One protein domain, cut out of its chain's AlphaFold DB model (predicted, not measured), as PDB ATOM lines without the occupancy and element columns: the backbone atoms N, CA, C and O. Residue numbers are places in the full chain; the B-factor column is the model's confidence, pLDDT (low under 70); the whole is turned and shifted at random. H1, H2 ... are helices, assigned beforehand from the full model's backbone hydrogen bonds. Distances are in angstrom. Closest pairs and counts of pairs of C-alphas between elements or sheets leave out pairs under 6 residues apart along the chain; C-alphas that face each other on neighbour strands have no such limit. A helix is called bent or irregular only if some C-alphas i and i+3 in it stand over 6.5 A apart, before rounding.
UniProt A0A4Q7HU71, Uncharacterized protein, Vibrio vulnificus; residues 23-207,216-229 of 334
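This is residues 23 to 207 and 216 to 229 of the 334 residues of an uncharacterized protein of Vibrio vulnificus (UniProt A0A4Q7HU71). Five helices, H2, H3, H5, H6 and H7, lie roughly side by side in a bundle, and the long H2 reaches beyond it to meet H1, which folds back steeply so that H1 and H2 make a V. The short H8 fills the V between H1 and H2, H4 packs on H6, and the tip of H1, residues 23 to 28, sticks out free. The printed part has 199 residues, with eight named helices in the order H1 to H8 and no named strand: its class is all helix. It is compact, with a radius of gyration of the C-alphas of 18.3 A, and spans 51 by 47 by 32 A.

H2, residues 57 to 89, is the longest helix. It touches H7, residues 177 to 202, opposite ways at a shallow tilt of 16 degrees; their closest C-alphas, of Asp 81 and Arg 184, are 5.7 A apart. With its residues 73 to 87 alone H2 touches H3, residues 93 to 121, at C-alphas Ile 87 and Pro 93, 5.2 A apart, and the two form a helical hairpin. H3 has a kink of 59 degrees near residue 100 and is irregular, C-alphas 99 and 102 being 7.4 A apart. The hub is H6, residues 153 to 172, which touches H3 with closest C-alphas Tyr 115 and Tyr 161 at 5.8 A. H6 only just touches H7, with 3 pairs of C-alphas within 8 A, the closest being Leu 167 and Trp 183 at 7.4 A. H5, residues 138 to 150, touches H7 the same way at a shallow tilt of 7 degrees, with closest C-alphas Ile 145 and Gly 190 at 6.1 A, and also touches H6, at Leu 148 and Gln 156, 5.5 A. H5 is only just irregular, C-alphas 146 and 149 being 7.0 A apart. H4, residues 130 to 134, touches H6, at C-alphas Arg 134 and Trp 166, 4.8 A. H8, residues 218 to 229, touches H2 at C-alphas Ala 71 and Val 220, 4.8 A, at a steep tilt of 69.9 degrees, only just short of about perpendicular. H8 touches H1, residues 23 to 51, at C-alphas Leu 37 and Ala 225, 5.4 A. Every O i to N i+4 pair is within hydrogen-bond range in H1, H2, H4, H6 and H8; H3 has 23 of 25, H5 7 of 9, H7 17 of 22.

H2 is 46.4 A long, H1 41.9 A, H3 38.9 A, H7 37.9 A and H6 28.9 A. C-alpha 23 stands at (228.158, 330.857, 414.885), C-alpha 229 at (235.286, 334.157, 401.368).

Residues 208 to 215 are not printed, and C-alphas 207 and 216 are 11.3 A apart. Confidence is under 70 at residues 125 to 132, 175 to 178 and 206 to 207.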
ATOM      1  N   LEU A  23     227.470 331.915 415.618       87.75
ATOM      2  CA  LEU A  23     228.158 330.857 414.885       87.75
ATOM      3  C   LEU A  23     227.348 330.349 413.681       87.75
ATOM      4  O   LEU A  23     227.862 330.284 412.569       87.75
ATOM      5  N   ILE A  24     226.059 330.040 413.869       85.81
ATOM      6  CA  ILE A  24     225.182 329.551 412.788       85.81
ATOM      7  C   ILE A  24     225.026 330.621 411.702       85.81
ATOM      8  O   ILE A  24     224.971 330.310 410.511       85.81
ATOM      9  N   LYS A  25     224.950 331.900 412.091       87.62
ATOM     10  CA  LYS A  25     224.860 333.014 411.139       87.62
ATOM     11  C   LYS A  25     226.140 333.140 410.306       87.62
ATOM     12  O   LYS A  25     226.030 333.274 409.089       87.62
ATOM     13  N   GLN A  26     227.312 333.069 410.935       90.81
ATOM     14  CA  GLN A  26     228.607 333.116 410.248       90.81
ATOM     15  C   GLN A  26     228.801 331.902 409.332       90.81
ATOM     16  O   GLN A  26     229.108 332.080 408.158       90.81
ATOM     17  N   GLN A  27     228.502 330.686 409.803       91.44
ATOM     18  CA  GLN A  27     228.551 329.467 408.982       91.44
ATOM     19  C   GLN A  27     227.669 329.575 407.733       91.44
ATOM     20  O   GLN A  27     228.100 329.243 406.633       91.44
ATOM     21  N   ARG A  28     226.441 330.092 407.872       89.19
ATOM     22  CA  ARG A  28     225.558 330.357 406.725       89.19
ATOM     23  C   ARG A  28     226.128 331.402 405.776       89.19
ATOM     24  O   ARG A  28     225.926 331.288 404.570       89.19
ATOM     25  N   HIS A  29     226.788 332.429 406.307       92.06
ATOM     26  CA  HIS A  29     227.407 333.456 405.480       92.06
ATOM     27  C   HIS A  29     228.552 332.872 404.652       92.06
ATOM     28  O   HIS A  29     228.508 332.976 403.429       92.06
ATOM     29  N   VAL A  30     229.476 332.148 405.292       94.19
ATOM     30  CA  VAL A  30     230.590 331.445 404.635       94.19
ATOM     31  C   VAL A  30     230.084 330.438 403.602       94.19
ATOM     32  O   VAL A  30     230.547 330.448 402.466       94.19
ATOM     33  N   ALA A  31     229.074 329.627 403.935       93.06
ATOM     34  CA  ALA A  31     228.470 328.691 402.984       93.06
ATOM     35  C   ALA A  31     227.909 329.407 401.746       93.06
ATOM     36  O   ALA A  31     228.111 328.961 400.618       93.06
ATOM     37  N   LYS A  32     227.218 330.537 401.941       92.88
ATOM     38  CA  LYS A  32     226.703 331.336 400.828       92.88
ATOM     39  C   LYS A  32     227.840 331.907 399.975       92.88
ATOM     40  O   LYS A  32     227.774 331.792 398.757       92.88
ATOM     41  N   ARG A  33     228.879 332.475 400.595       93.81
ATOM     42  CA  ARG A  33     230.062 332.989 399.882       93.81
ATOM     43  C   ARG A  33     230.747 331.911 399.061       93.81
ATOM     44  O   ARG A  33     231.111 332.166 397.923       93.81
ATOM     45  N   TYR A  34     230.871 330.708 399.617       95.69
ATOM     46  CA  TYR A  34     231.458 329.573 398.921       95.69
ATOM     47  C   TYR A  34     230.622 329.171 397.698       95.69
ATOM     48  O   TYR A  34     231.166 328.988 396.613       95.69
ATOM     49  N   GLN A  35     229.291 329.129 397.826       94.12
ATOM     50  CA  GLN A  35     228.403 328.896 396.682       94.12
ATOM     51  C   GLN A  35     228.534 329.990 395.611       94.12
ATOM     52  O   GLN A  35     228.605 329.680 394.421       94.12
ATOM     53  N   ASP A  36     228.549 331.260 396.022       92.56
ATOM     54  CA  ASP A  36     228.703 332.394 395.109       92.56
ATOM     55  C   ASP A  36     230.052 332.307 394.369       92.56
ATOM     56  O   ASP A  36     230.094 332.472 393.150       92.56
ATOM     57  N   LEU A  37     231.131 331.945 395.075       95.44
ATOM     58  CA  LEU A  37     232.451 331.698 394.497       95.44
ATOM     59  C   LEU A  37     232.421 330.582 393.443       95.44
ATOM     60  O   LEU A  37     232.934 330.776 392.342       95.44
ATOM     61  N   LEU A  38     231.798 329.437 393.743       95.06
ATOM     62  CA  LEU A  38     231.668 328.335 392.781       95.06
ATOM     63  C   LEU A  38     230.951 328.784 391.503       95.06
ATOM     64  O   LEU A  38     231.410 328.482 390.402       95.06
ATOM     65  N   ASN A  39     229.870 329.555 391.640       94.19
ATOM     66  CA  ASN A  39     229.111 330.068 390.500       94.19
ATOM     67  C   ASN A  39     229.966 331.005 389.628       94.19
ATOM     68  O   ASN A  39     229.962 330.891 388.400       94.19
ATOM     69  N   VAL A  40     230.720 331.921 390.245       94.31
ATOM     70  CA  VAL A  40     231.596 332.847 389.509       94.31
ATOM     71  C   VAL A  40     232.766 332.099 388.865       94.31
ATOM     72  O   VAL A  40     233.084 332.359 387.705       94.31
ATOM     73  N   ARG A  41     233.356 331.115 389.556       95.00
ATOM     74  CA  ARG A  41     234.440 330.274 389.024       95.00
ATOM     75  C   ARG A  41     233.987 329.458 387.812       95.00
ATOM     76  O   ARG A  41     234.712 329.377 386.825       95.00
ATOM     77  N   GLN A  42     232.774 328.908 387.845       94.69
ATOM     78  CA  GLN A  42     232.181 328.234 386.688       94.69
ATOM     79  C   GLN A  42     232.021 329.192 385.503       94.69
ATOM     80  O   GLN A  42     232.440 328.864 384.396       94.69
ATOM     81  N   GLN A  43     231.484 330.398 385.725       93.31
ATOM     82  CA  GLN A  43     231.350 331.408 384.666       93.31
ATOM     83  C   GLN A  43     232.703 331.840 384.091       93.31
ATOM     84  O   GLN A  43     232.823 332.010 382.877       93.31
ATOM     85  N   PHE A  44     233.711 332.014 384.949       95.06
ATOM     86  CA  PHE A  44     235.075 332.333 384.545       95.06
ATOM     87  C   PHE A  44     235.645 331.249 383.626       95.06
ATOM     88  O   PHE A  44     236.023 331.560 382.497       95.06
ATOM     89  N   ASN A  45     235.612 329.988 384.071       92.81
ATOM     90  CA  ASN A  45     236.142 328.850 383.320       92.81
ATOM     91  C   ASN A  45     235.407 328.635 381.993       92.81
ATOM     92  O   ASN A  45     236.049 328.378 380.980       92.81
ATOM     93  N   LEU A  46     234.075 328.761 381.976       92.75
ATOM     94  CA  LEU A  46     233.281 328.618 380.753       92.75
ATOM     95  C   LEU A  46     233.666 329.666 379.708       92.75
ATOM     96  O   LEU A  46     233.923 329.319 378.561       92.75
ATOM     97  N   LYS A  47     233.754 330.937 380.108       91.81
ATOM     98  CA  LYS A  47     234.153 332.020 379.202       91.81
ATOM     99  C   LYS A  47     235.593 331.883 378.723       91.81
ATOM    100  O   LYS A  47     235.863 332.168 377.563       91.81
ATOM    101  N   LEU A  48     236.502 331.453 379.600       91.81
ATOM    102  CA  LEU A  48     237.898 331.261 379.224       91.81
ATOM    103  C   LEU A  48     238.034 330.132 378.192       91.81
ATOM    104  O   LEU A  48     238.680 330.330 377.172       91.81
ATOM    105  N   LYS A  49     237.335 329.005 378.396       92.38
ATOM    106  CA  LYS A  49     237.286 327.892 377.428       92.38
ATOM    107  C   LYS A  49     236.651 328.287 376.098       92.38
ATOM    108  O   LYS A  49     237.086 327.827 375.057       92.38
ATOM    109  N   GLN A  50     235.627 329.139 376.120       92.12
ATOM    110  CA  GLN A  50     235.021 329.665 374.891       92.12
ATOM    111  C   GLN A  50     235.975 330.572 374.111       92.12
ATOM    112  O   GLN A  50     235.905 330.614 372.888       92.12
ATOM    113  N   HIS A  51     236.833 331.321 374.807       91.44
ATOM    114  CA  HIS A  51     237.797 332.212 374.167       91.44
ATOM    115  C   HIS A  51     239.029 331.469 373.644       91.44
ATOM    116  O   HIS A  51     239.569 331.844 372.608       91.44
ATOM    117  N   TYR A  52     239.431 330.411 374.348       92.19
ATOM    118  CA  TYR A  52     240.598 329.598 374.048       92.19
ATOM    119  C   TYR A  52     240.221 328.105 373.982       92.19
ATOM    120  O   TYR A  52     240.510 327.359 374.924       92.19
ATOM    121  N   PRO A  53     239.526 327.663 372.916       91.06
ATOM    122  CA  PRO A  53     238.998 326.299 372.824       91.06
ATOM    123  C   PRO A  53     240.086 325.237 372.624       91.06
ATOM    124  O   PRO A  53     239.909 324.108 373.075       91.06
ATOM    125  N   ASP A  54     241.203 325.611 371.998       93.81
ATOM    126  CA  ASP A  54     242.238 324.674 371.546       93.81
ATOM    127  C   ASP A  54     243.395 324.502 372.545       93.81
ATOM    128  O   ASP A  54     244.318 323.730 372.289       93.81
ATOM    129  N   LEU A  55     243.369 325.209 373.683       92.50
ATOM    130  CA  LEU A  55     244.430 325.100 374.686       92.50
ATOM    131  C   LEU A  55     244.380 323.751 375.395       92.50
ATOM    132  O   LEU A  55     243.326 323.293 375.851       92.50
ATOM    133  N   ASN A  56     245.554 323.156 375.577       93.81
ATOM    134  CA  ASN A  56     245.685 321.982 376.429       93.81
ATOM    135  C   ASN A  56     245.493 322.358 377.924       93.81
ATOM    136  O   ASN A  56     245.488 323.538 378.285       93.81
ATOM    137  N   PRO A  57     245.326 321.380 378.839       92.56
ATOM    138  CA  PRO A  57     245.077 321.677 380.252       92.56
ATOM    139  C   PRO A  57     246.165 322.511 380.949       92.56
ATOM    140  O   PRO A  57     245.835 323.277 381.855       92.56
ATOM    141  N   ALA A  58     247.434 322.373 380.549       93.31
ATOM    142  CA  ALA A  58     248.544 323.128 381.131       93.31
ATOM    143  C   ALA A  58     248.518 324.589 380.659       93.31
ATOM    144  O   ALA A  58     248.467 325.499 381.481       93.31
ATOM    145  N   GLU A  59     248.405 324.812 379.350       92.75
ATOM    146  CA  GLU A  59     248.277 326.147 378.756       92.75
ATOM    147  C   GLU A  59     247.032 326.879 379.267       92.75
ATOM    148  O   GLU A  59     247.069 328.071 379.564       92.75
ATOM    149  N   PHE A  60     245.919 326.155 379.426       92.44
ATOM    150  CA  PHE A  60     244.705 326.704 380.015       92.44
ATOM    151  C   PHE A  60     244.943 327.188 381.450       92.44
ATOM    152  O   PHE A  60     244.456 328.257 381.829       92.44
ATOM    153  N   SER A  61     245.687 326.415 382.247       92.31
ATOM    154  CA  SER A  61     246.061 326.792 383.612       92.31
ATOM    155  C   SER A  61     246.951 328.034 383.628       92.31
ATOM    156  O   SER A  61     246.693 328.950 384.410       92.31
ATOM    157  N   ASP A  62     247.939 328.111 382.736       91.75
ATOM    158  CA  ASP A  62     248.861 329.248 382.643       91.75
ATOM    159  C   ASP A  62     248.128 330.541 382.264       91.75
ATOM    160  O   ASP A  62     248.293 331.582 382.910       91.75
ATOM    161  N   VAL A  63     247.239 330.478 381.266       92.06
ATOM    162  CA  VAL A  63     246.400 331.620 380.877       92.06
ATOM    163  C   VAL A  63     245.457 332.006 382.016       92.06
ATOM    164  O   VAL A  63     245.335 333.190 382.337       92.06
ATOM    165  N   ALA A  64     244.814 331.036 382.674       93.25
ATOM    166  CA  ALA A  64     243.948 331.312 383.817       93.25
ATOM    167  C   ALA A  64     244.713 332.022 384.944       93.25
ATOM    168  O   ALA A  64     244.222 333.016 385.484       93.25
ATOM    169  N   GLN A  65     245.928 331.569 385.260       92.06
ATOM    170  CA  GLN A  65     246.783 332.183 386.270       92.06
ATOM    171  C   GLN A  65     247.172 333.615 385.887       92.06
ATOM    172  O   GLN A  65     247.093 334.509 386.732       92.06
ATOM    173  N   LEU A  66     247.524 333.869 384.624       91.00
ATOM    174  CA  LEU A  66     247.844 335.213 384.135       91.00
ATOM    175  C   LEU A  66     246.646 336.169 384.250       91.00
ATOM    176  O   LEU A  66     246.787 337.317 384.695       91.00
ATOM    177  N   VAL A  67     245.453 335.691 383.883       93.25
ATOM    178  CA  VAL A  67     244.207 336.458 383.990       93.25
ATOM    179  C   VAL A  67     243.894 336.778 385.451       93.25
ATOM    180  O   VAL A  67     243.581 337.928 385.771       93.25
ATOM    181  N   LEU A  68     244.007 335.794 386.347       94.00
ATOM    182  CA  LEU A  68     243.750 335.973 387.777       94.00
ATOM    183  C   LEU A  68     244.783 336.887 388.442       94.00
ATOM    184  O   LEU A  68     244.395 337.755 389.216       94.00
ATOM    185  N   ALA A  69     246.065 336.776 388.090       91.19
ATOM    186  CA  ALA A  69     247.112 337.663 388.598       91.19
ATOM    187  C   ALA A  69     246.855 339.130 388.210       91.19
ATOM    188  O   ALA A  69     246.977 340.035 389.036       91.19
ATOM    189  N   THR A  70     246.425 339.369 386.970       91.25
ATOM    190  CA  THR A  70     246.058 340.716 386.500       91.25
ATOM    191  C   THR A  70     244.764 341.217 387.165       91.25
ATOM    192  O   THR A  70     244.615 342.403 387.466       91.25
ATOM    193  N   ALA A  71     243.809 340.323 387.429       94.50
ATOM    194  CA  ALA A  71     242.587 340.658 388.155       94.50
ATOM    195  C   ALA A  71     242.847 340.982 389.637       94.50
ATOM    196  O   ALA A  71     242.191 341.866 390.191       94.50
ATOM    197  N   GLU A  72     243.817 340.314 390.260       93.56
ATOM    198  CA  GLU A  72     244.273 340.579 391.626       93.56
ATOM    199  C   GLU A  72     244.960 341.943 391.735       93.56
ATOM    200  O   GLU A  72     244.639 342.735 392.621       93.56
ATOM    201  N   GLU A  73     245.813 342.290 390.769       93.06
ATOM    202  CA  GLU A  73     246.374 343.640 390.649       93.06
ATOM    203  C   GLU A  73     245.267 344.708 390.603       93.06
ATOM    204  O   GLU A  73     245.308 345.699 391.339       93.06
ATOM    205  N   TYR A  74     244.233 344.489 389.782       94.38
ATOM    206  CA  TYR A  74     243.073 345.380 389.738       94.38
ATOM    207  C   TYR A  74     242.337 345.442 391.086       94.38
ATOM    208  O   TYR A  74     241.897 346.521 391.502       94.38
ATOM    209  N   ARG A  75     242.161 344.302 391.772       94.88
ATOM    210  CA  ARG A  75     241.494 344.245 393.083       94.88
ATOM    211  C   ARG A  75     242.223 345.133 394.086       94.88
ATOM    212  O   ARG A  75     241.567 345.991 394.675       94.88
ATOM    213  N   LEU A  76     243.541 344.982 394.213       94.88
ATOM    214  CA  LEU A  76     244.373 345.745 395.147       94.88
ATOM    215  C   LEU A  76     244.266 347.257 394.900       94.88
ATOM    216  O   LEU A  76     243.954 348.021 395.814       94.88
ATOM    217  N   TRP A  77     244.407 347.702 393.646       95.62
ATOM    218  CA  TRP A  77     244.205 349.114 393.299       95.62
ATOM    219  C   TRP A  77     242.788 349.609 393.610       95.62
ATOM    220  O   TRP A  77     242.598 350.733 394.083       95.62
ATOM    221  N   SER A  78     241.772 348.784 393.347       94.69
ATOM    222  CA  SER A  78     240.384 349.160 393.609       94.69
ATOM    223  C   SER A  78     240.071 349.239 395.101       94.69
ATOM    224  O   SER A  78     239.197 350.024 395.470       94.69
ATOM    225  N   GLU A  79     240.712 348.440 395.947       93.25
ATOM    226  CA  GLU A  79     240.552 348.524 397.400       93.25
ATOM    227  C   GLU A  79     241.112 349.830 397.943       93.25
ATOM    228  O   GLU A  79     240.405 350.526 398.676       93.25
ATOM    229  N   ILE A  80     242.287 350.232 397.460       95.19
ATOM    230  CA  ILE A  80     242.879 351.534 397.767       95.19
ATOM    231  C   ILE A  80     241.939 352.671 397.321       95.19
ATOM    232  O   ILE A  80     241.612 353.539 398.134       95.19
ATOM    233  N   ASP A  81     241.402 352.657 396.085       95.25
ATOM    234  CA  ASP A  81     240.418 353.677 395.651       95.25
ATOM    235  C   ASP A  81     239.157 353.682 396.527       95.25
ATOM    236  O   ASP A  81     238.618 354.750 396.828       95.25
ATOM    237  N   ASN A  82     238.667 352.511 396.943       93.19
ATOM    238  CA  ASN A  82     237.477 352.402 397.785       93.19
ATOM    239  C   ASN A  82     237.720 352.942 399.202       93.19
ATOM    240  O   ASN A  82     236.834 353.605 399.747       93.19
ATOM    241  N   ARG A  83     238.900 352.722 399.794       92.50
ATOM    242  CA  ARG A  83     239.251 353.328 401.089       92.50
ATOM    243  C   ARG A  83     239.372 354.841 400.968       92.50
ATOM    244  O   ARG A  83     238.731 355.563 401.729       92.50
ATOM    245  N   LEU A  84     240.084 355.327 399.953       92.94
ATOM    246  CA  LEU A  84     240.184 356.761 399.677       92.94
ATOM    247  C   LEU A  84     238.805 357.383 399.382       92.94
ATOM    248  O   LEU A  84     238.547 358.524 399.759       92.94
ATOM    249  N   LEU A  85     237.882 356.644 398.752       93.12
ATOM    250  CA  LEU A  85     236.494 357.074 398.544       93.12
ATOM    251  C   LEU A  85     235.753 357.258 399.865       93.12
ATOM    252  O   LEU A  85     235.006 358.228 400.007       93.12
ATOM    253  N   ALA A  86     235.916 356.308 400.789       91.06
ATOM    254  CA  ALA A  86     235.294 356.362 402.103       91.06
ATOM    255  C   ALA A  86     235.809 357.569 402.895       91.06
ATOM    256  O   ALA A  86     234.999 358.302 403.456       91.06
ATOM    257  N   ILE A  87     237.120 357.832 402.843       90.81
ATOM    258  CA  ILE A  87     237.751 359.015 403.446       90.81
ATOM    259  C   ILE A  87     237.197 360.300 402.817       90.81
ATOM    260  O   ILE A  87     236.681 361.163 403.521       90.81
ATOM    261  N   GLN A  88     237.208 360.403 401.484       90.62
ATOM    262  CA  GLN A  88     236.741 361.597 400.770       90.62
ATOM    263  C   GLN A  88     235.269 361.934 401.064       90.62
ATOM    264  O   GLN A  88     234.896 363.106 401.078       90.62
ATOM    265  N   ARG A  89     234.412 360.919 401.228       89.25
ATOM    266  CA  ARG A  89     232.973 361.094 401.492       89.25
ATOM    267  C   ARG A  89     232.642 361.278 402.970       89.25
ATOM    268  O   ARG A  89     231.475 361.520 403.283       89.25
ATOM    269  N   HIS A  90     233.615 361.121 403.862       91.44
ATOM    270  CA  HIS A  90     233.387 361.298 405.284       91.44
ATOM    271  C   HIS A  90     233.101 362.770 405.608       91.44
ATOM    272  O   HIS A  90     233.556 363.673 404.904       91.44
ATOM    273  N   LYS A  91     232.327 363.013 406.675       90.00
ATOM    274  CA  LYS A  91     232.017 364.380 407.134       90.00
ATOM    275  C   LYS A  91     233.288 365.132 407.524       90.00
ATOM    276  O   LYS A  91     233.416 366.310 407.214       90.00
ATOM    277  N   ASP A  92     234.215 364.404 408.138       88.94
ATOM    278  CA  ASP A  92     235.538 364.869 408.529       88.94
ATOM    279  C   ASP A  92     236.624 363.983 407.880       88.94
ATOM    280  O   ASP A  92     236.935 362.904 408.399       88.94
ATOM    281  N   PRO A  93     237.118 364.354 406.685       86.00
ATOM    282  CA  PRO A  93     238.079 363.547 405.938       86.00
ATOM    283  C   PRO A  93     239.462 363.454 406.578       86.00
ATOM    284  O   PRO A  93     240.121 362.440 406.384       86.00
ATOM    285  N   GLU A  94     239.910 364.471 407.313       86.81
ATOM    286  CA  GLU A  94     241.252 364.495 407.913       86.81
ATOM    287  C   GLU A  94     241.340 363.482 409.052       86.81
ATOM    288  O   GLU A  94     242.173 362.574 409.018       86.81
ATOM    289  N   THR A  95     240.381 363.528 409.979       87.19
ATOM    290  CA  THR A  95     240.275 362.527 411.048       87.19
ATOM    291  C   THR A  95     240.069 361.124 410.482       87.19
ATOM    292  O   THR A  95     240.697 360.164 410.931       87.19
ATOM    293  N   GLN A  96     239.231 360.976 409.449       90.31
ATOM    294  CA  GLN A  96     239.013 359.671 408.821       90.31
ATOM    295  C   GLN A  96     240.267 359.149 408.110       90.31
ATOM    296  O   GLN A  96     240.482 357.936 408.082       90.31
ATOM    297  N   PHE A  97     241.085 360.036 407.540       89.00
ATOM    298  CA  PHE A  97     242.358 359.665 406.937       89.00
ATOM    299  C   PHE A  97     243.307 359.113 407.998       89.00
ATOM    300  O   PHE A  97     243.820 358.015 407.813       89.00
ATOM    301  N   LEU A  98     243.458 359.796 409.137       87.75
ATOM    302  CA  LEU A  98     244.291 359.326 410.250       87.75
ATOM    303  C   LEU A  98     243.837 357.950 410.762       87.75
ATOM    304  O   LEU A  98     244.656 357.039 410.876       87.75
ATOM    305  N   LEU A  99     242.529 357.753 410.968       90.50
ATOM    306  CA  LEU A  99     241.964 356.475 411.428       90.50
ATOM    307  C   LEU A  99     242.161 355.319 410.436       90.50
ATOM    308  O   LEU A  99     242.235 354.161 410.838       90.50
ATOM    309  N   GLN A 100     242.184 355.609 409.134       90.50
ATOM    310  CA  GLN A 100     242.360 354.601 408.085       90.50
ATOM    311  C   GLN A 100     243.808 354.506 407.589       90.50
ATOM    312  O   GLN A 100     244.091 353.638 406.763       90.50
ATOM    313  N   SER A 101     244.709 355.367 408.072       86.62
ATOM    314  CA  SER A 101     246.068 355.518 407.547       86.62
ATOM    315  C   SER A 101     246.849 354.215 407.648       86.62
ATOM    316  O   SER A 101     247.382 353.747 406.647       86.62
ATOM    317  N   GLU A 102     246.823 353.553 408.806       89.25
ATOM    318  CA  GLU A 102     247.519 352.277 408.999       89.25
ATOM    319  C   GLU A 102     247.054 351.218 407.991       89.25
ATOM    320  O   GLU A 102     247.862 350.591 407.307       89.25
ATOM    321  N   LYS A 103     245.736 351.074 407.826       91.38
ATOM    322  CA  LYS A 103     245.157 350.099 406.899       91.38
ATOM    323  C   LYS A 103     245.440 350.451 405.436       91.38
ATOM    324  O   LYS A 103     245.713 349.571 404.628       91.38
ATOM    325  N   LEU A 104     245.409 351.738 405.091       92.25
ATOM    326  CA  LEU A 104     245.783 352.229 403.765       92.25
ATOM    327  C   LEU A 104     247.265 351.952 403.461       92.25
ATOM    328  O   LEU A 104     247.598 351.541 402.352       92.25
ATOM    329  N   GLN A 105     248.148 352.136 404.445       90.69
ATOM    330  CA  GLN A 105     249.572 351.822 404.330       90.69
ATOM    331  C   GLN A 105     249.804 350.314 404.162       90.69
ATOM    332  O   GLN A 105     250.629 349.926 403.336       90.69
ATOM    333  N   GLN A 106     249.056 349.467 404.877       92.88
ATOM    334  CA  GLN A 106     249.106 348.008 404.720       92.88
ATOM    335  C   GLN A 106     248.698 347.568 403.306       92.88
ATOM    336  O   GLN A 106     249.442 346.821 402.669       92.88
ATOM    337  N   ASP A 107     247.590 348.087 402.770       93.94
ATOM    338  CA  ASP A 107     247.163 347.798 401.392       93.94
ATOM    339  C   ASP A 107     248.217 348.228 400.358       93.94
ATOM    340  O   ASP A 107     248.509 347.506 399.402       93.94
ATOM    341  N   LEU A 108     248.818 349.409 400.546       93.75
ATOM    342  CA  LEU A 108     249.874 349.913 399.666       93.75
ATOM    343  C   LEU A 108     251.143 349.059 399.750       93.75
ATOM    344  O   LEU A 108     251.789 348.825 398.730       93.75
ATOM    345  N   VAL A 109     251.495 348.560 400.938       93.31
ATOM    346  CA  VAL A 109     252.596 347.603 401.124       93.31
ATOM    347  C   VAL A 109     252.296 346.281 400.427       93.31
ATOM    348  O   VAL A 109     253.181 345.745 399.758       93.31
ATOM    349  N   GLN A 110     251.067 345.770 400.528       93.88
ATOM    350  CA  GLN A 110     250.658 344.555 399.826       93.88
ATOM    351  C   GLN A 110     250.796 344.738 398.311       93.88
ATOM    352  O   GLN A 110     251.450 343.931 397.655       93.88
ATOM    353  N   LEU A 111     250.272 345.839 397.764       94.56
ATOM    354  CA  LEU A 111     250.392 346.167 396.343       94.56
ATOM    355  C   LEU A 111     251.859 346.274 395.892       94.56
ATOM    356  O   LEU A 111     252.238 345.717 394.862       94.56
ATOM    357  N   GLN A 112     252.701 346.959 396.669       92.00
ATOM    358  CA  GLN A 112     254.133 347.086 396.386       92.00
ATOM    359  C   GLN A 112     254.846 345.733 396.398       92.00
ATOM    360  O   GLN A 112     255.648 345.467 395.505       92.00
ATOM    361  N   THR A 113     254.542 344.886 397.381       91.75
ATOM    362  CA  THR A 113     255.111 343.538 397.494       91.75
ATOM    363  C   THR A 113     254.724 342.686 396.289       91.75
ATOM    364  O   THR A 113     255.589 342.053 395.690       91.75
ATOM    365  N   THR A 114     253.458 342.731 395.860       91.38
ATOM    366  CA  THR A 114     252.992 342.025 394.658       91.38
ATOM    367  C   THR A 114     253.781 342.444 393.420       91.38
ATOM    368  O   THR A 114     254.271 341.591 392.680       91.38
ATOM    369  N   TYR A 115     253.981 343.747 393.207       91.25
ATOM    370  CA  TYR A 115     254.792 344.225 392.087       91.25
ATOM    371  C   TYR A 115     256.258 343.811 392.181       91.25
ATOM    372  O   TYR A 115     256.834 343.403 391.177       91.25
ATOM    373  N   GLN A 116     256.861 343.896 393.368       88.56
ATOM    374  CA  GLN A 116     258.237 343.449 393.576       88.56
ATOM    375  C   GLN A 116     258.394 341.973 393.219       88.56
ATOM    376  O   GLN A 116     259.310 341.636 392.480       88.56
ATOM    377  N   LEU A 117     257.476 341.113 393.666       88.88
ATOM    378  CA  LEU A 117     257.489 339.690 393.332       88.88
ATOM    379  C   LEU A 117     257.419 339.462 391.817       88.88
ATOM    380  O   LEU A 117     258.224 338.701 391.285       88.88
ATOM    381  N   ILE A 118     256.522 340.164 391.114       87.50
ATOM    382  CA  ILE A 118     256.396 340.068 389.650       87.50
ATOM    383  C   ILE A 118     257.693 340.503 388.953       87.50
ATOM    384  O   ILE A 118     258.145 339.840 388.021       87.50
ATOM    385  N   LEU A 119     258.301 341.611 389.383       86.00
ATOM    386  CA  LEU A 119     259.538 342.122 388.786       86.00
ATOM    387  C   LEU A 119     260.729 341.191 389.057       86.00
ATOM    388  O   LEU A 119     261.493 340.911 388.132       86.00
ATOM    389  N   CYS A 120     260.839 340.655 390.279       85.12
ATOM    390  CA  CYS A 120     261.843 339.657 390.651       85.12
ATOM    391  C   CYS A 120     261.733 338.399 389.786       85.12
ATOM    392  O   CYS A 120     262.731 337.948 389.238       85.12
ATOM    393  N   GLN A 121     260.521 337.861 389.614       85.00
ATOM    394  CA  GLN A 121     260.283 336.673 388.781       85.00
ATOM    395  C   GLN A 121     260.689 336.879 387.320       85.00
ATOM    396  O   GLN A 121     261.051 335.928 386.634       85.00
ATOM    397  N   ARG A 122     260.636 338.121 386.834       83.56
ATOM    398  CA  ARG A 122     260.983 338.481 385.457       83.56
ATOM    399  C   ARG A 122     262.447 338.901 385.290       83.56
ATOM    400  O   ARG A 122     262.798 339.381 384.214       83.56
ATOM    401  N   ASN A 123     263.278 338.775 386.332       78.12
ATOM    402  CA  ASN A 123     264.657 339.277 386.373       78.12
ATOM    403  C   ASN A 123     264.779 340.744 385.925       78.12
ATOM    404  O   ASN A 123     265.792 341.161 385.365       78.12
ATOM    405  N   GLN A 124     263.728 341.537 386.139       72.25
ATOM    406  CA  GLN A 124     263.763 342.950 385.803       72.25
ATOM    407  C   GLN A 124     264.430 343.716 386.938       72.25
ATOM    408  O   GLN A 124     264.193 343.397 388.107       72.25
ATOM    409  N   PRO A 125     265.226 344.756 386.635       66.12
ATOM    410  CA  PRO A 125     265.733 345.616 387.683       66.12
ATOM    411  C   PRO A 125     264.534 346.191 388.442       66.12
ATOM    412  O   PRO A 125     263.678 346.865 387.863       66.12
ATOM    413  N   ILE A 126     264.474 345.925 389.749       62.97
ATOM    414  CA  ILE A 126     263.596 346.640 390.677       62.97
ATOM    415  C   ILE A 126     264.130 348.077 390.696       62.97
ATOM    416  O   ILE A 126     264.988 348.386 391.508       62.97
ATOM    417  N   LEU A 127     263.719 348.879 389.707       58.59
ATOM    418  CA  LEU A 127     264.125 350.250 389.362       58.59
ATOM    419  C   LEU A 127     265.316 350.872 390.135       58.59
ATOM    420  O   LEU A 127     265.245 351.025 391.356       58.59
ATOM    421  N   PRO A 128     266.281 351.501 389.437       46.53
ATOM    422  CA  PRO A 128     267.323 352.339 390.046       46.53
ATOM    423  C   PRO A 128     266.834 353.593 390.812       46.53
ATOM    424  O   PRO A 128     267.657 354.388 391.259       46.53
ATOM    425  N   SER A 129     265.528 353.855 390.964       53.16
ATOM    426  CA  SER A 129     265.045 355.186 391.358       53.16
ATOM    427  C   SER A 129     263.820 355.211 392.284       53.16
ATOM    428  O   SER A 129     262.885 355.987 392.081       53.16
ATOM    429  N   LYS A 130     263.861 354.483 393.413       55.72
ATOM    430  CA  LYS A 130     262.968 354.780 394.565       55.72
ATOM    431  C   LYS A 130     262.911 356.291 394.875       55.72
ATOM    432  O   LYS A 130     261.863 356.793 395.261       55.72
ATOM    433  N   LYS A 131     264.021 357.013 394.656       58.16
ATOM    434  CA  LYS A 131     264.115 358.477 394.782       58.16
ATOM    435  C   LYS A 131     263.319 359.250 393.718       58.16
ATOM    436  O   LYS A 131     262.666 360.220 394.071       58.16
ATOM    437  N   TYR A 132     263.333 358.834 392.449       69.94
ATOM    438  CA  TYR A 132     262.660 359.569 391.364       69.94
ATOM    439  C   TYR A 132     261.143 359.577 391.546       69.94
ATOM    440  O   TYR A 132     260.517 360.632 391.536       69.94
ATOM    441  N   TRP A 133     260.558 358.400 391.783       75.25
ATOM    442  CA  TRP A 133     259.112 358.284 391.943       75.25
ATOM    443  C   TRP A 133     258.613 358.953 393.216       75.25
ATOM    444  O   TRP A 133     257.535 359.530 393.195       75.25
ATOM    445  N   ARG A 134     259.392 358.939 394.304       72.31
ATOM    446  CA  ARG A 134     259.000 359.567 395.573       72.31
ATOM    447  C   ARG A 134     258.780 361.079 395.450       72.31
ATOM    448  O   ARG A 134     257.885 361.599 396.103       72.31
ATOM    449  N   HIS A 135     259.563 361.753 394.607       76.50
ATOM    450  CA  HIS A 135     259.514 363.208 394.423       76.50
ATOM    451  C   HIS A 135     258.796 363.641 393.135       76.50
ATOM    452  O   HIS A 135     258.824 364.816 392.773       76.50
ATOM    453  N   ALA A 136     258.155 362.712 392.422       83.12
ATOM    454  CA  ALA A 136     257.364 363.050 391.247       83.12
ATOM    455  C   ALA A 136     256.136 363.890 391.642       83.12
ATOM    456  O   ALA A 136     255.472 363.617 392.642       83.12
ATOM    457  N   ASN A 137     255.800 364.900 390.839       85.69
ATOM    458  CA  ASN A 137     254.568 365.666 391.025       85.69
ATOM    459  C   ASN A 137     253.358 364.950 390.381       85.69
ATOM    460  O   ASN A 137     253.506 364.017 389.585       85.69
ATOM    461  N   ASN A 138     252.143 365.412 390.699       85.19
ATOM    462  CA  ASN A 138     250.897 364.843 390.163       85.19
ATOM    463  C   ASN A 138     250.851 364.821 388.622       85.19
ATOM    464  O   ASN A 138     250.256 363.914 388.038       85.19
ATOM    465  N   GLU A 139     251.456 365.805 387.953       87.44
ATOM    466  CA  GLU A 139     251.446 365.910 386.493       87.44
ATOM    467  C   GLU A 139     252.328 364.840 385.838       87.44
ATOM    468  O   GLU A 139     251.894 364.183 384.892       87.44
ATOM    469  N   THR A 140     253.526 364.606 386.378       87.56
ATOM    470  CA  THR A 140     254.435 363.538 385.947       87.56
ATOM    471  C   THR A 140     253.774 362.173 386.102       87.56
ATOM    472  O   THR A 140     253.791 361.378 385.164       87.56
ATOM    473  N   ILE A 141     253.109 361.923 387.235       88.44
ATOM    474  CA  ILE A 141     252.356 360.681 387.455       88.44
ATOM    475  C   ILE A 141     251.198 360.556 386.462       88.44
ATOM    476  O   ILE A 141     251.009 359.506 385.852       88.44
ATOM    477  N   ASN A 142     250.438 361.629 386.248       89.00
ATOM    478  CA  ASN A 142     249.337 361.632 385.292       89.00
ATOM    479  C   ASN A 142     249.809 361.331 383.860       89.00
ATOM    480  O   ASN A 142     249.162 360.553 383.155       89.00
ATOM    481  N   LYS A 143     250.935 361.921 383.436       88.81
ATOM    482  CA  LYS A 143     251.568 361.632 382.141       88.81
ATOM    483  C   LYS A 143     251.990 360.167 382.079       88.81
ATOM    484  O   LYS A 143     251.553 359.471 381.170       88.81
ATOM    485  N   ALA A 144     252.733 359.676 383.071       87.19
ATOM    486  CA  ALA A 144     253.187 358.287 383.123       87.19
ATOM    487  C   ALA A 144     252.025 357.281 383.019       87.19
ATOM    488  O   ALA A 144     252.085 356.360 382.209       87.19
ATOM    489  N   ILE A 145     250.929 357.501 383.760       88.12
ATOM    490  CA  ILE A 145     249.724 356.659 383.685       88.12
ATOM    491  C   ILE A 145     249.092 356.725 382.291       88.12
ATOM    492  O   ILE A 145     248.735 355.693 381.734       88.12
ATOM    493  N   SER A 146     248.983 357.919 381.705       87.50
ATOM    494  CA  SER A 146     248.375 358.094 380.376       87.50
ATOM    495  C   SER A 146     249.186 357.400 379.270       87.50
ATOM    496  O   SER A 146     248.611 356.903 378.301       87.50
ATOM    497  N   TYR A 147     250.510 357.312 379.430       86.62
ATOM    498  CA  TYR A 147     251.400 356.627 378.490       86.62
ATOM    499  C   TYR A 147     251.482 355.105 378.685       86.62
ATOM    500  O   TYR A 147     252.037 354.435 377.816       86.62
ATOM    501  N   LEU A 148     250.873 354.530 379.736       85.12
ATOM    502  CA  LEU A 148     250.883 353.077 379.986       85.12
ATOM    503  C   LEU A 148     250.440 352.267 378.763       85.12
ATOM    504  O   LEU A 148     250.985 351.206 378.487       85.12
ATOM    505  N   SER A 149     249.462 352.776 378.011       80.50
ATOM    506  CA  SER A 149     248.925 352.081 376.836       80.50
ATOM    507  C   SER A 149     249.916 351.906 375.678       80.50
ATOM    508  O   SER A 149     249.692 351.035 374.840       80.50
ATOM    509  N   TYR A 150     250.992 352.696 375.644       84.88
ATOM    510  CA  TYR A 150     252.038 352.638 374.616       84.88
ATOM    511  C   TYR A 150     253.286 351.883 375.084       84.88
ATOM    512  O   TYR A 150     254.190 351.639 374.291       84.88
ATOM    513  N   GLN A 151     253.344 351.518 376.365       84.38
ATOM    514  CA  GLN A 151     254.475 350.817 376.959       84.38
ATOM    515  C   GLN A 151     254.306 349.294 376.852       84.38
ATOM    516  O   GLN A 151     253.179 348.793 376.950       84.38
ATOM    517  N   PRO A 152     255.399 348.522 376.723       85.56
ATOM    518  CA  PRO A 152     255.353 347.069 376.854       85.56
ATOM    519  C   PRO A 152     254.905 346.654 378.267       85.56
ATOM    520  O   PRO A 152     255.092 347.386 379.239       85.56
ATOM    521  N   ALA A 153     254.353 345.445 378.412       81.81
ATOM    522  CA  ALA A 153     253.772 344.955 379.675       81.81
ATOM    523  C   ALA A 153     254.726 345.040 380.886       81.81
ATOM    524  O   ALA A 153     254.303 345.264 382.024       81.81
ATOM    525  N   ASN A 154     256.022 344.876 380.639       83.56
ATOM    526  CA  ASN A 154     257.069 345.024 381.637       83.56
ATOM    527  C   ASN A 154     257.216 346.470 382.122       83.56
ATOM    528  O   ASN A 154     257.124 346.726 383.320       83.56
ATOM    529  N   GLU A 155     257.340 347.427 381.203       84.62
ATOM    530  CA  GLU A 155     257.385 348.851 381.548       84.62
ATOM    531  C   GLU A 155     256.091 349.317 382.216       84.62
ATOM    532  O   GLU A 155     256.150 350.054 383.194       84.62
ATOM    533  N   GLN A 156     254.928 348.813 381.790       87.25
ATOM    534  CA  GLN A 156     253.667 349.079 382.489       87.25
ATOM    535  C   GLN A 156     253.718 348.627 383.955       87.25
ATOM    536  O   GLN A 156     253.269 349.346 384.847       87.25
ATOM    537  N   THR A 157     254.286 347.445 384.215       88.62
ATOM    538  CA  THR A 157     254.427 346.885 385.569       88.62
ATOM    539  C   THR A 157     255.373 347.746 386.412       88.62
ATOM    540  O   THR A 157     255.070 348.066 387.560       88.62
ATOM    541  N   VAL A 158     256.488 348.186 385.823       87.38
ATOM    542  CA  VAL A 158     257.459 349.097 386.444       87.38
ATOM    543  C   VAL A 158     256.834 350.463 386.762       87.38
ATOM    544  O   VAL A 158     256.993 350.971 387.872       87.38
ATOM    545  N   THR A 159     256.082 351.041 385.826       88.19
ATOM    546  CA  THR A 159     255.393 352.329 385.991       88.19
ATOM    547  C   THR A 159     254.316 352.255 387.073       88.19
ATOM    548  O   THR A 159     254.247 353.133 387.934       88.19
ATOM    549  N   LEU A 160     253.496 351.199 387.090       90.69
ATOM    550  CA  LEU A 160     252.474 351.010 388.125       90.69
ATOM    551  C   LEU A 160     253.091 350.748 389.506       90.69
ATOM    552  O   LEU A 160     252.581 351.249 390.511       90.69
ATOM    553  N   TYR A 161     254.225 350.048 389.568       91.06
ATOM    554  CA  TYR A 161     254.995 349.914 390.801       91.06
ATOM    555  C   TYR A 161     255.524 351.268 391.301       91.06
ATOM    556  O   TYR A 161     255.351 351.608 392.474       91.06
ATOM    557  N   GLY A 162     256.108 352.075 390.409       89.12
ATOM    558  CA  GLY A 162     256.542 353.442 390.705       89.12
ATOM    559  C   GLY A 162     255.395 354.323 391.209       89.12
ATOM    560  O   GLY A 162     255.547 355.037 392.200       89.12
ATOM    561  N   PHE A 163     254.213 354.195 390.606       91.62
ATOM    562  CA  PHE A 163     253.003 354.879 391.054       91.62
ATOM    563  C   PHE A 163     252.566 354.443 392.464       91.62
ATOM    564  O   PHE A 163     252.226 355.293 393.287       91.62
ATOM    565  N   ALA A 164     252.640 353.149 392.791       92.56
ATOM    566  CA  ALA A 164     252.348 352.655 394.138       92.56
ATOM    567  C   ALA A 164     253.363 353.157 395.186       92.56
ATOM    568  O   ALA A 164     252.984 353.444 396.325       92.56
ATOM    569  N   LEU A 165     254.647 353.282 394.825       89.94
ATOM    570  CA  LEU A 165     255.683 353.878 395.682       89.94
ATOM    571  C   LEU A 165     255.418 355.360 395.947       89.94
ATOM    572  O   LEU A 165     255.467 355.794 397.099       89.94
ATOM    573  N   TRP A 166     255.105 356.112 394.891       91.31
ATOM    574  CA  TRP A 166     254.733 357.518 394.987       91.31
ATOM    575  C   TRP A 166     253.520 357.705 395.900       91.31
ATOM    576  O   TRP A 166     253.604 358.442 396.877       91.31
ATOM    577  N   LEU A 167     252.427 356.973 395.655       91.88
ATOM    578  CA  LEU A 167     251.190 357.120 396.423       91.88
ATOM    579  C   LEU A 167     251.410 356.847 397.914       91.88
ATOM    580  O   LEU A 167     250.880 357.563 398.757       91.88
ATOM    581  N   LYS A 168     252.237 355.854 398.253       91.06
ATOM    582  CA  LYS A 168     252.598 355.572 399.645       91.06
ATOM    583  C   LYS A 168     253.333 356.729 400.315       91.06
ATOM    584  O   LYS A 168     253.013 357.045 401.459       91.06
ATOM    585  N   ALA A 169     254.286 357.351 399.619       88.00
ATOM    586  CA  ALA A 169     254.993 358.520 400.133       88.00
ATOM    587  C   ALA A 169     254.036 359.703 400.338       88.00
ATOM    588  O   ALA A 169     254.017 360.291 401.412       88.00
ATOM    589  N   GLN A 170     253.167 359.968 399.361       88.12
ATOM    590  CA  GLN A 170     252.167 361.035 399.449       88.12
ATOM    591  C   GLN A 170     251.163 360.816 400.591       88.12
ATOM    592  O   GLN A 170     250.782 361.760 401.272       88.12
ATOM    593  N   CYS A 171     250.760 359.568 400.849       86.75
ATOM    594  CA  CYS A 171     249.899 359.239 401.984       86.75
ATOM    595  C   CYS A 171     250.593 359.411 403.347       86.75
ATOM    596  O   CYS A 171     249.902 359.575 404.348       86.75
ATOM    597  N   ALA A 172     251.925 359.317 403.411       82.50
ATOM    598  CA  ALA A 172     252.679 359.531 404.648       82.50
ATOM    599  C   ALA A 172     252.880 361.026 404.951       82.50
ATOM    600  O   ALA A 172     252.912 361.413 406.113       82.50
ATOM    601  N   GLU A 173     252.976 361.847 403.907       78.19
ATOM    602  CA  GLU A 173     253.183 363.301 403.956       78.19
ATOM    603  C   GLU A 173     251.846 364.058 403.768       78.19
ATOM    604  O   GLU A 173     251.798 365.146 403.205       78.19
ATOM    605  N   TYR A 174     250.720 363.448 404.163       73.50
ATOM    606  CA  TYR A 174     249.390 363.995 403.897       73.50
ATOM    607  C   TYR A 174     249.096 365.247 404.733       73.50
ATOM    608  O   TYR A 174     248.935 365.158 405.948       73.50
ATOM    609  N   GLU A 175     248.927 366.381 404.051       63.72
ATOM    610  CA  GLU A 175     248.584 367.666 404.679       63.72
ATOM    611  C   GLU A 175     247.229 368.240 404.207       63.72
ATOM    612  O   GLU A 175     246.638 369.054 404.909       63.72
ATOM    613  N   GLU A 176     246.672 367.801 403.062       64.94
ATOM    614  CA  GLU A 176     245.510 368.472 402.443       64.94
ATOM    615  C   GLU A 176     244.397 367.563 401.888       64.94
ATOM    616  O   GLU A 176     244.611 366.674 401.057       64.94
ATOM    617  N   LYS A 177     243.139 367.935 402.170       61.12
ATOM    618  CA  LYS A 177     241.903 367.311 401.649       61.12
ATOM    619  C   LYS A 177     241.818 367.201 400.119       61.12
ATOM    620  O   LYS A 177     241.208 366.259 399.598       61.12
ATOM    621  N   CYS A 178     242.404 368.140 399.376       61.94
ATOM    622  CA  CYS A 178     242.390 368.131 397.908       61.94
ATOM    623  C   CYS A 178     243.257 367.011 397.305       61.94
ATOM    624  O   CYS A 178     242.974 366.552 396.191       61.94
ATOM    625  N   ALA A 179     244.243 366.501 398.049       82.38
ATOM    626  CA  ALA A 179     245.151 365.462 397.578       82.38
ATOM    627  C   ALA A 179     244.427 364.125 397.346       82.38
ATOM    628  O   ALA A 179     244.571 363.528 396.276       82.38
ATOM    629  N   VAL A 180     243.531 363.715 398.258       87.75
ATOM    630  CA  VAL A 180     242.769 362.452 398.140       87.75
ATOM    631  C   VAL A 180     241.972 362.396 396.837       87.75
ATOM    632  O   VAL A 180     241.981 361.386 396.133       87.75
ATOM    633  N   LYS A 181     241.287 363.485 396.466       90.00
ATOM    634  CA  LYS A 181     240.506 363.538 395.220       90.00
ATOM    635  C   LYS A 181     241.406 363.365 393.988       90.00
ATOM    636  O   LYS A 181     241.026 362.660 393.044       90.00
ATOM    637  N   THR A 182     242.583 363.983 394.003       90.56
ATOM    638  CA  THR A 182     243.577 363.887 392.928       90.56
ATOM    639  C   THR A 182     244.122 362.469 392.814       90.56
ATOM    640  O   THR A 182     244.041 361.876 391.737       90.56
ATOM    641  N   TRP A 183     244.551 361.865 393.924       92.06
ATOM    642  CA  TRP A 183     245.052 360.487 393.959       92.06
ATOM    643  C   TRP A 183     244.038 359.496 393.403       92.06
ATOM    644  O   TRP A 183     244.360 358.684 392.543       92.06
ATOM    645  N   ARG A 184     242.774 359.617 393.807       93.94
ATOM    646  CA  ARG A 184     241.698 358.763 393.295       93.94
ATOM    647  C   ARG A 184     241.463 358.920 391.800       93.94
ATOM    648  O   ARG A 184     241.150 357.948 391.120       93.94
ATOM    649  N   THR A 185     241.610 360.134 391.277       92.81
ATOM    650  CA  THR A 185     241.502 360.380 389.834       92.81
ATOM    651  C   THR A 185     242.620 359.660 389.081       92.81
ATOM    652  O   THR A 185     242.346 359.003 388.078       92.81
ATOM    653  N   LEU A 186     243.850 359.704 389.599       92.81
ATOM    654  CA  LEU A 186     244.999 358.985 389.041       92.81
ATOM    655  C   LEU A 186     244.815 357.461 389.131       92.81
ATOM    656  O   LEU A 186     244.963 356.771 388.125       92.81
ATOM    657  N   ILE A 187     244.390 356.939 390.288       94.75
ATOM    658  CA  ILE A 187     244.121 355.503 390.477       94.75
ATOM    659  C   ILE A 187     243.063 355.019 389.490       94.75
ATOM    660  O   ILE A 187     243.242 353.988 388.853       94.75
ATOM    661  N   ARG A 188     241.968 355.764 389.311       92.81
ATOM    662  CA  ARG A 188     240.904 355.386 388.369       92.81
ATOM    663  C   ARG A 188     241.375 355.346 386.920       92.81
ATOM    664  O   ARG A 188     240.915 354.477 386.184       92.81
ATOM    665  N   LYS A 189     242.289 356.234 386.515       90.75
ATOM    666  CA  LYS A 189     242.943 356.138 385.200       90.75
ATOM    667  C   LYS A 189     243.759 354.848 385.095       90.75
ATOM    668  O   LYS A 189     243.580 354.104 384.137       90.75
ATOM    669  N   GLY A 190     244.564 354.532 386.113       91.00
ATOM    670  CA  GLY A 190     245.314 353.271 386.186       91.00
ATOM    671  C   GLY A 190     244.415 352.029 386.118       91.00
ATOM    672  O   GLY A 190     244.665 351.128 385.324       91.00
ATOM    673  N   LEU A 191     243.315 352.012 386.876       93.06
ATOM    674  CA  LEU A 191     242.307 350.944 386.855       93.06
ATOM    675  C   LEU A 191     241.678 350.765 385.466       93.06
ATOM    676  O   LEU A 191     241.492 349.631 385.026       93.06
ATOM    677  N   GLY A 192     241.375 351.869 384.772       89.50
ATOM    678  CA  GLY A 192     240.892 351.841 383.389       89.50
ATOM    679  C   GLY A 192     241.890 351.160 382.454       89.50
ATOM    680  O   GLY A 192     241.522 350.233 381.736       89.50
ATOM    681  N   HIS A 193     243.172 351.528 382.547       88.38
ATOM    682  CA  HIS A 193     244.235 350.886 381.770       88.38
ATOM    683  C   HIS A 193     244.389 349.394 382.088       88.38
ATOM    684  O   HIS A 193     244.514 348.596 381.164       88.38
ATOM    685  N   ILE A 194     244.337 348.989 383.361       91.06
ATOM    686  CA  ILE A 194     244.435 347.568 383.736       91.06
ATOM    687  C   ILE A 194     243.276 346.768 383.123       91.06
ATOM    688  O   ILE A 194     243.506 345.699 382.560       91.06
ATOM    689  N   ILE A 195     242.043 347.288 383.169       89.62
ATOM    690  CA  ILE A 195     240.890 346.629 382.537       89.62
ATOM    691  C   ILE A 195     241.081 346.532 381.024       89.62
ATOM    692  O   ILE A 195     240.995 345.439 380.473       89.62
ATOM    693  N   GLU A 196     241.316 347.653 380.348       86.25
ATOM    694  CA  GLU A 196     241.260 347.714 378.885       86.25
ATOM    695  C   GLU A 196     242.488 347.098 378.213       86.25
ATOM    696  O   GLU A 196     242.369 346.471 377.164       86.25
ATOM    697  N   LYS A 197     243.672 347.292 378.801       84.00
ATOM    698  CA  LYS A 197     244.964 346.997 378.167       84.00
ATOM    699  C   LYS A 197     245.719 345.844 378.805       84.00
ATOM    700  O   LYS A 197     246.713 345.418 378.233       84.00
ATOM    701  N   ARG A 198     245.278 345.328 379.954       88.19
ATOM    702  CA  ARG A 198     245.865 344.116 380.544       88.19
ATOM    703  C   ARG A 198     244.854 342.986 380.561       88.19
ATOM    704  O   ARG A 198     245.040 342.028 379.828       88.19
ATOM    705  N   ILE A 199     243.744 343.129 381.287       90.19
ATOM    706  CA  ILE A 199     242.696 342.095 381.349       90.19
ATOM    707  C   ILE A 199     242.046 341.899 379.973       90.19
ATOM    708  O   ILE A 199     241.894 340.767 379.531       90.19
ATOM    709  N   GLY A 200     241.705 342.987 379.278       86.81
ATOM    710  CA  GLY A 200     241.023 342.944 377.983       86.81
ATOM    711  C   GLY A 200     241.820 342.304 376.845       86.81
ATOM    712  O   GLY A 200     241.216 341.932 375.845       86.81
ATOM    713  N   LEU A 201     243.142 342.144 376.991       86.88
ATOM    714  CA  LEU A 201     243.985 341.455 376.006       86.88
ATOM    715  C   LEU A 201     243.978 339.929 376.165       86.88
ATOM    716  O   LEU A 201     244.239 339.220 375.199       86.88
ATOM    717  N   ILE A 202     243.711 339.432 377.374       89.00
ATOM    718  CA  ILE A 202     243.830 338.008 377.740       89.00
ATOM    719  C   ILE A 202     242.497 337.394 378.183       89.00
ATOM    720  O   ILE A 202     242.415 336.209 378.497       89.00
ATOM    721  N   TYR A 203     241.442 338.201 378.276       90.12
ATOM    722  CA  TYR A 203     240.123 337.759 378.691       90.12
ATOM    723  C   TYR A 203     239.030 338.539 377.952       90.12
ATOM    724  O   TYR A 203     239.088 339.771 377.899       90.12
ATOM    725  N   PRO A 204     237.978 337.870 377.448       85.06
ATOM    726  CA  PRO A 204     236.918 338.544 376.715       85.06
ATOM    727  C   PRO A 204     236.067 339.404 377.660       85.06
ATOM    728  O   PRO A 204     235.292 338.903 378.486       85.06
ATOM    729  N   ILE A 205     236.179 340.728 377.525       82.44
ATOM    730  CA  ILE A 205     235.344 341.688 378.251       82.44
ATOM    731  C   ILE A 205     234.185 342.104 377.334       82.44
ATOM    732  O   ILE A 205     234.421 342.726 376.299       82.44
ATOM    733  N   PRO A 206     232.921 341.784 377.672       69.06
ATOM    734  CA  PRO A 206     231.791 342.201 376.853       69.06
ATOM    735  C   PRO A 206     231.705 343.731 376.816       69.06
ATOM    736  O   PRO A 206     231.732 344.384 377.860       69.06
ATOM    737  N   SER A 207     231.575 344.302 375.613       63.03
ATOM    738  CA  SER A 207     231.429 345.749 375.427       63.03
ATOM    739  C   SER A 207     230.249 346.267 376.251       63.03
ATOM    740  O   SER A 207     229.144 345.724 376.145       63.03
ATOM    741  N   LEU A 216     231.972 344.920 386.385       85.06
ATOM    742  CA  LEU A 216     233.366 344.500 386.470       85.06
ATOM    743  C   LEU A 216     233.592 343.232 385.632       85.06
ATOM    744  O   LEU A 216     232.667 342.427 385.469       85.06
ATOM    745  N   PRO A 217     234.804 343.040 385.088       88.94
ATOM    746  CA  PRO A 217     235.153 341.795 384.422       88.94
ATOM    747  C   PRO A 217     234.977 340.598 385.366       88.94
ATOM    748  O   PRO A 217     235.320 340.670 386.544       88.94
ATOM    749  N   THR A 218     234.495 339.473 384.835       92.50
ATOM    750  CA  THR A 218     234.302 338.229 385.603       92.50
ATOM    751  C   THR A 218     235.552 337.776 386.382       92.50
ATOM    752  O   THR A 218     235.379 337.348 387.520       92.50
ATOM    753  N   PRO A 219     236.793 337.913 385.868       94.31
ATOM    754  CA  PRO A 219     237.996 337.607 386.645       94.31
ATOM    755  C   PRO A 219     238.133 338.457 387.911       94.31
ATOM    756  O   PRO A 219     238.496 337.951 388.965       94.31
ATOM    757  N   VAL A 220     237.785 339.744 387.835       93.06
ATOM    758  CA  VAL A 220     237.815 340.649 388.992       93.06
ATOM    759  C   VAL A 220     236.749 340.250 390.012       93.06
ATOM    760  O   VAL A 220     237.016 340.256 391.212       93.06
ATOM    761  N   ASP A 221     235.548 339.892 389.550       92.81
ATOM    762  CA  ASP A 221     234.486 339.389 390.427       92.81
ATOM    763  C   ASP A 221     234.900 338.080 391.122       92.81
ATOM    764  O   ASP A 221     234.580 337.892 392.294       92.81
ATOM    765  N   LEU A 222     235.632 337.203 390.425       95.44
ATOM    766  CA  LEU A 222     236.130 335.938 390.966       95.44
ATOM    767  C   LEU A 222     237.108 336.177 392.114       95.44
ATOM    768  O   LEU A 222     236.865 335.717 393.225       95.44
ATOM    769  N   VAL A 223     238.151 336.967 391.875       95.56
ATOM    770  CA  VAL A 223     239.174 337.248 392.889       95.56
ATOM    771  C   VAL A 223     238.582 337.999 394.094       95.56
ATOM    772  O   VAL A 223     238.916 337.725 395.243       95.56
ATOM    773  N   ARG A 224     237.600 338.885 393.871       93.50
ATOM    774  CA  ARG A 224     236.839 339.517 394.967       93.50
ATOM    775  C   ARG A 224     236.001 338.524 395.765       93.50
ATOM    776  O   ARG A 224     235.885 338.680 396.977       93.50
ATOM    777  N   ALA A 225     235.376 337.554 395.102       93.69
ATOM    778  CA  ALA A 225     234.607 336.514 395.777       93.69
ATOM    779  C   ALA A 225     235.519 335.595 396.605       93.69
ATOM    780  O   ALA A 225     235.136 335.214 397.709       93.69
ATOM    781  N   GLU A 226     236.722 335.293 396.105       94.62
ATOM    782  CA  GLU A 226     237.749 334.538 396.835       94.62
ATOM    783  C   GLU A 226     238.203 335.288 398.086       94.62
ATOM    784  O   GLU A 226     238.125 334.732 399.179       94.62
ATOM    785  N   GLN A 227     238.574 336.566 397.957       93.62
ATOM    786  CA  GLN A 227     238.988 337.363 399.112       93.62
ATOM    787  C   GLN A 227     237.859 337.510 400.141       93.62
ATOM    788  O   GLN A 227     238.076 337.284 401.325       93.62
ATOM    789  N   ALA A 228     236.629 337.801 399.700       93.06
ATOM    790  CA  ALA A 228     235.489 337.916 400.608       93.06
ATOM    791  C   ALA A 228     235.199 336.604 401.358       93.06
ATOM    792  O   ALA A 228     234.801 336.632 402.520       93.06
ATOM    793  N   LEU A 229     235.392 335.453 400.705       96.25
ATOM    794  CA  LEU A 229     235.286 334.157 401.368       96.25
ATOM    795  C   LEU A 229     236.385 333.973 402.419       96.25
ATOM    796  O   LEU A 229     236.088 333.472 403.502       96.25
TER     797      LEU A 229